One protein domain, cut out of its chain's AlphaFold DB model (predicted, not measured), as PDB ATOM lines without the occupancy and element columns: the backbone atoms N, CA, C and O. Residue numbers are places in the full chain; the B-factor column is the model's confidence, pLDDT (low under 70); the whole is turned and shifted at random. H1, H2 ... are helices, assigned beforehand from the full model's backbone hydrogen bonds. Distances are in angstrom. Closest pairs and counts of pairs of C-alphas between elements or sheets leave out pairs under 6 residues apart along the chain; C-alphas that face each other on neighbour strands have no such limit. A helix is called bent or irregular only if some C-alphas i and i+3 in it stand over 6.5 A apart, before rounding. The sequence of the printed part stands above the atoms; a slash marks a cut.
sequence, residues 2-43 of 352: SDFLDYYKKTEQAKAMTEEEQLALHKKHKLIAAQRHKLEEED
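This is residues 2 to 43 of the 352 residues of an uncharacterized protein of Methanobrevibacter sp (UniProt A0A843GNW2). Two straight helices make a flat, open V, H1 the shorter arm and H2 the longer, with a tight link at the corner and no body between the arms. The two arms spread away from that corner, and the far ends of H1 and H2 are free. The printed part has 42 residues with two named helices, in the order H1, H2, and no named strand; the class is all helix. The whole is extended, with a radius of gyration of the C-alphas of 15.0 A, and the C-alphas span 41 by 28 by 5 A.

H1, residues 2 to 16, comes first and is joined to H2, residues 19 to 43, by a tight link of 2 residues, Met 17 and Thr 18. H1 and H2 are apart: no C-alpha of the one is within 8 A of the other. Residues 2 to 13 of H1 stand free, with no C-alpha 8 or more residues away along the chain within 10 A. Residues 15 to 21, of which 19 to 21 belong to H2, and residues 23 to 43 of H2 stand free as well. In H1 every O i to N i+4 pair is within hydrogen-bond range; in H2 19 of 21 are. Neither helix is bent.

H1 begins at C-alpha 2, at (68.508, 92.219, 78.017), and ends at C-alpha 16, at (82.883, 93.534, 94.282), 21.7 A away. H2 has 25 residues and measures 37.0 A from C-alpha 19, at (83.987, 89.424, 102.602), to C-alpha 43, at (51.207, 73.105, 108.151).

The two C-alphas farthest apart are those of Leu 5 and Glu 42, at 41.1 A. The printed part has no cut and no long link. The mean pLDDT of the printed part is 86.1, and residues 42 to 43 are under 70.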
ATOM      1  N   SER A   2      68.551  91.428  76.767       75.44
ATOM      2  CA  SER A   2      68.508  92.219  78.017       75.44
ATOM      3  C   SER A   2      68.839  91.396  79.273       75.44
ATOM      4  O   SER A   2      69.756  91.748  80.005       75.44
ATOM      5  N   ASP A   3      68.216  90.225  79.436       81.81
ATOM      6  CA  ASP A   3      68.396  89.372  80.628       81.81
ATOM      7  C   ASP A   3      69.842  88.882  80.828       81.81
ATOM      8  O   ASP A   3      70.276  88.603  81.945       81.81
ATOM      9  N   PHE A   4      70.613  88.798  79.740       86.44
ATOM     10  CA  PHE A   4      72.006  88.359  79.789       86.44
ATOM     11  C   PHE A   4      72.934  89.464  80.310       86.44
ATOM     12  O   PHE A   4      73.882  89.178  81.043       86.44
ATOM     13  N   LEU A   5      72.649  90.732  79.981       86.56
ATOM     14  CA  LEU A   5      73.388  91.867  80.538       86.56
ATOM     15  C   LEU A   5      73.073  92.070  82.022       86.56
ATOM     16  O   LEU A   5      73.981  92.394  82.788       86.56
ATOM     17  N   ASP A   6      71.827  91.843  82.433       87.38
ATOM     18  CA  ASP A   6      71.441  91.962  83.840       87.38
ATOM     19  C   ASP A   6      72.070  90.859  84.691       87.38
ATOM     20  O   ASP A   6      72.593  91.139  85.772       87.38
ATOM     21  N   TYR A   7      72.128  89.626  84.176       88.12
ATOM     22  CA  TYR A   7      72.873  88.547  84.822       88.12
ATOM     23  C   TYR A   7      74.357  88.908  84.981       88.12
ATOM     24  O   TYR A   7      74.906  88.787  86.077       88.12
ATOM     25  N   TYR A   8      74.994  89.433  83.928       90.31
ATOM     26  CA  TYR A   8      76.413  89.792  83.968       90.31
ATOM     27  C   TYR A   8      76.706  90.912  84.981       90.31
ATOM     28  O   TYR A   8      77.593  90.763  85.826       90.31
ATOM     29  N   LYS A   9      75.909  91.991  84.986       85.69
ATOM     30  CA  LYS A   9      76.039  93.082  85.973       85.69
ATOM     31  C   LYS A   9      75.871  92.590  87.408       85.69
ATOM     32  O   LYS A   9      76.631  92.990  88.287       85.69
ATOM     33  N   LYS A  10      74.919  91.684  87.641       85.50
ATOM     34  CA  LYS A  10      74.674  91.107  88.968       85.50
ATOM     35  C   LYS A  10      75.839  90.229  89.429       85.50
ATOM     36  O   LYS A  10      76.195  90.256  90.603       85.50
ATOM     37  N   THR A  11      76.481  89.507  88.507       82.44
ATOM     38  CA  THR A  11      77.682  88.718  88.827       82.44
ATOM     39  C   THR A  11      78.923  89.571  89.086       82.44
ATOM     40  O   THR A  11      79.742  89.184  89.915       82.44
ATOM     41  N   GLU A  12      79.075  90.733  88.442       83.56
ATOM     42  CA  GLU A  12      80.183  91.648  88.761       83.56
ATOM     43  C   GLU A  12      79.981  92.368  90.093       83.56
ATOM     44  O   GLU A  12      80.921  92.445  90.882       83.56
ATOM     45  N   GLN A  13      78.755  92.797  90.409       75.12
ATOM     46  CA  GLN A  13      78.445  93.331  91.740       75.12
ATOM     47  C   GLN A  13      78.685  92.294  92.845       75.12
ATOM     48  O   GLN A  13      79.214  92.637  93.897       75.12
ATOM     49  N   ALA A  14      78.389  91.015  92.589       72.88
ATOM     50  CA  ALA A  14      78.686  89.942  93.536       72.88
ATOM     51  C   ALA A  14      80.196  89.731  93.765       72.88
ATOM     52  O   ALA A  14      80.590  89.320  94.851       72.88
ATOM     53  N   LYS A  15      81.048  90.036  92.774       79.31
ATOM     54  CA  LYS A  15      82.515  89.961  92.910       79.31
ATOM     55  C   LYS A  15      83.122  91.167  93.627       79.31
ATOM     56  O   LYS A  15      84.199  91.036  94.194       79.31
ATOM     57  N   ALA A  16      82.455  92.319  93.587       79.44
ATOM     58  CA  ALA A  16      82.883  93.534  94.282       79.44
ATOM     59  C   ALA A  16      82.419  93.592  95.750       79.44
ATOM     60  O   ALA A  16      82.811  94.499  96.478       79.44
ATOM     61  N   MET A  17      81.585  92.639  96.170       84.62
ATOM     62  CA  MET A  17      81.054  92.553  97.524       84.62
ATOM     63  C   MET A  17      82.160  92.134  98.495       84.62
ATOM     64  O   MET A  17      82.848  91.133  98.270       84.62
ATOM     65  N   THR A  18      82.330  92.907  99.563       92.31
ATOM     66  CA  THR A  18      83.360  92.653 100.579       92.31
ATOM     67  C   THR A  18      83.102  91.327 101.306       92.31
ATOM     68  O   THR A  18      81.965  90.859 101.379       92.31
ATOM     69  N   GLU A  19      84.142  90.689 101.856       89.00
ATOM     70  CA  GLU A  19      83.987  89.424 102.602       89.00
ATOM     71  C   GLU A  19      82.991  89.554 103.770       89.00
ATOM     72  O   GLU A  19      82.244  88.619 104.070       89.00
ATOM     73  N   GLU A  20      82.923  90.736 104.388       91.25
ATOM     74  CA  GLU A  20      81.973  91.048 105.456       91.25
ATOM     75  C   GLU A  20      80.520  91.052 104.958       91.25
ATOM     76  O   GLU A  20      79.645  90.432 105.572       91.25
ATOM     77  N   GLU A  21      80.258  91.669 103.806       91.31
ATOM     78  CA  GLU A  21      78.938  91.661 103.175       91.31
ATOM     79  C   GLU A  21      78.531  90.254 102.715       91.31
ATOM     80  O   GLU A  21      77.375  89.857 102.891       91.31
ATOM     81  N   GLN A  22      79.472  89.451 102.202       88.94
ATOM     82  CA  GLN A  22      79.202  88.049 101.857       88.94
ATOM     83  C   GLN A  22      78.813  87.230 103.095       88.94
ATOM     84  O   GLN A  22      77.861  86.440 103.051       88.94
ATOM     85  N   LEU A  23      79.492  87.450 104.224       94.94
ATOM     86  CA  LEU A  23      79.162  86.803 105.493       94.94
ATOM     87  C   LEU A  23      77.791  87.253 106.021       94.94
ATOM     88  O   LEU A  23      77.014  86.422 106.506       94.94
ATOM     89  N   ALA A  24      77.466  88.543 105.915       93.88
ATOM     90  CA  ALA A  24      76.165  89.082 106.307       93.88
ATOM     91  C   ALA A  24      75.028  88.482 105.461       93.88
ATOM     92  O   ALA A  24      74.006  88.046 106.003       93.88
ATOM     93  N   LEU A  25      75.232  88.371 104.148       93.12
ATOM     94  CA  LEU A  25      74.266  87.782 103.224       93.12
ATOM     95  C   LEU A  25      74.071  86.281 103.491       93.12
ATOM     96  O   LEU A  25      72.936  85.796 103.515       93.12
ATOM     97  N   HIS A  26      75.148  85.557 103.806       95.50
ATOM     98  CA  HIS A  26      75.067  84.156 104.224       95.50
ATOM     99  C   HIS A  26      74.283  83.982 105.539       95.50
ATOM    100  O   HIS A  26      73.398  83.123 105.623       95.50
ATOM    101  N   LYS A  27      74.535  84.830 106.548       96.44
ATOM    102  CA  LYS A  27      73.763  84.835 107.808       96.44
ATOM    103  C   LYS A  27      72.278  85.125 107.561       96.44
ATOM    104  O   LYS A  27      71.430  84.428 108.118       96.44
ATOM    105  N   LYS A  28      71.957  86.089 106.690       96.50
ATOM    106  CA  LYS A  28      70.574  86.428 106.313       96.50
ATOM    107  C   LYS A  28      69.863  85.245 105.651       96.50
ATOM    108  O   LYS A  28      68.751  84.907 106.049       96.50
ATOM    109  N   HIS A  29      70.503  84.567 104.699       95.75
ATOM    110  CA  HIS A  29      69.923  83.377 104.065       95.75
ATOM    111  C   HIS A  29      69.702  82.228 105.051       95.75
ATOM    112  O   HIS A  29      68.659  81.576 104.998       95.75
ATOM    113  N   LYS A  30      70.629  82.015 105.993       96.25
ATOM    114  CA  LYS A  30      70.466  81.005 107.046       96.25
ATOM    115  C   LYS A  30      69.279  81.316 107.963       96.25
ATOM    116  O   LYS A  30      68.534  80.406 108.319       96.25
ATOM    117  N   LEU A  31      69.067  82.590 108.299       95.44
ATOM    118  CA  LEU A  31      67.915  83.026 109.092       95.44
ATOM    119  C   LEU A  31      66.589  82.810 108.344       95.44
ATOM    120  O   LEU A  31      65.649  82.272 108.922       95.44
ATOM    121  N   ILE A  32      66.531  83.166 107.057       93.62
ATOM    122  CA  ILE A  32      65.338  82.961 106.217       93.62
ATOM    123  C   ILE A  32      65.014  81.466 106.082       93.62
ATOM    124  O   ILE A  32      63.851  81.078 106.189       93.62
ATOM    125  N   ALA A  33      66.024  80.613 105.889       92.69
ATOM    126  CA  ALA A  33      65.830  79.165 105.826       92.69
ATOM    127  C   ALA A  33      65.278  78.601 107.147       92.69
ATOM    128  O   ALA A  33      64.338  77.810 107.130       92.69
ATOM    129  N   ALA A  34      65.796  79.062 108.291       92.31
ATOM    130  CA  ALA A  34      65.295  78.657 109.604       92.31
ATOM    131  C   ALA A  34      63.848  79.125 109.859       92.31
ATOM    132  O   ALA A  34      63.068  78.403 110.473       92.31
ATOM    133  N   GLN A  35      63.470  80.314 109.378       91.12
ATOM    134  CA  GLN A  35      62.089  80.803 109.470       91.12
ATOM    135  C   GLN A  35      61.125  79.998 108.593       91.12
ATOM    136  O   GLN A  35      60.012  79.724 109.028       91.12
ATOM    137  N   ARG A  36      61.545  79.583 107.389       89.56
ATOM    138  CA  ARG A  36      60.718  78.728 106.522       89.56
ATOM    139  C   ARG A  36      60.441  77.364 107.144       89.56
ATOM    140  O   ARG A  36      59.296  76.941 107.140       89.56
ATOM    141  N   HIS A  37      61.450  76.735 107.744       85.00
ATOM    142  CA  HIS A  37      61.263  75.435 108.393       85.00
ATOM    143  C   HIS A  37      60.271  75.499 109.566       85.00
ATOM    144  O   HIS A  37      59.506  74.568 109.777       85.00
ATOM    145  N   LYS A  38      60.228  76.621 110.302       82.56
ATOM    146  CA  LYS A  38      59.223  76.829 111.360       82.56
ATOM    147  C   LYS A  38      57.795  76.962 110.827       82.56
ATOM    148  O   LYS A  38      56.869  76.609 111.539       82.56
ATOM    149  N   LEU A  39      57.618  77.495 109.617       75.44
ATOM    150  CA  LEU A  39      56.297  77.608 108.994       75.44
ATOM    151  C   LEU A  39      55.832  76.271 108.406       75.44
ATOM    152  O   LEU A  39      54.651  75.964 108.476       75.44
ATOM    153  N   GLU A  40      56.749  75.463 107.871       75.88
ATOM    154  CA  GLU A  40      56.407  74.139 107.334       75.88
ATOM    155  C   GLU A  40      55.997  73.147 108.442       75.88
ATOM    156  O   GLU A  40      55.099  72.341 108.218       75.88
ATOM    157  N   GLU A  41      56.555  73.256 109.656       72.06
ATOM    158  CA  GLU A  41      56.124  72.441 110.810       72.06
ATOM    159  C   GLU A  41      54.697  72.762 111.301       72.06
ATOM    160  O   GLU A  41      54.042  71.891 111.875       72.06
ATOM    161  N   GLU A  42      54.175  73.972 111.069       66.88
ATOM    162  CA  GLU A  42      52.799  74.327 111.458       66.88
ATOM    163  C   GLU A  42      51.746  73.807 110.460       66.88
ATOM    164  O   GLU A  42      50.603  73.550 110.850       66.88
ATOM    165  N   ASP A  43      52.123  73.580 109.198       64.25
ATOM    166  CA  ASP A  43      51.207  73.105 108.151       64.25
ATOM    167  C   ASP A  43      50.956  71.586 108.205       64.25
ATOM    168  O   ASP A  43      49.928  71.104 107.718       64.25
TER     169      ASP A  43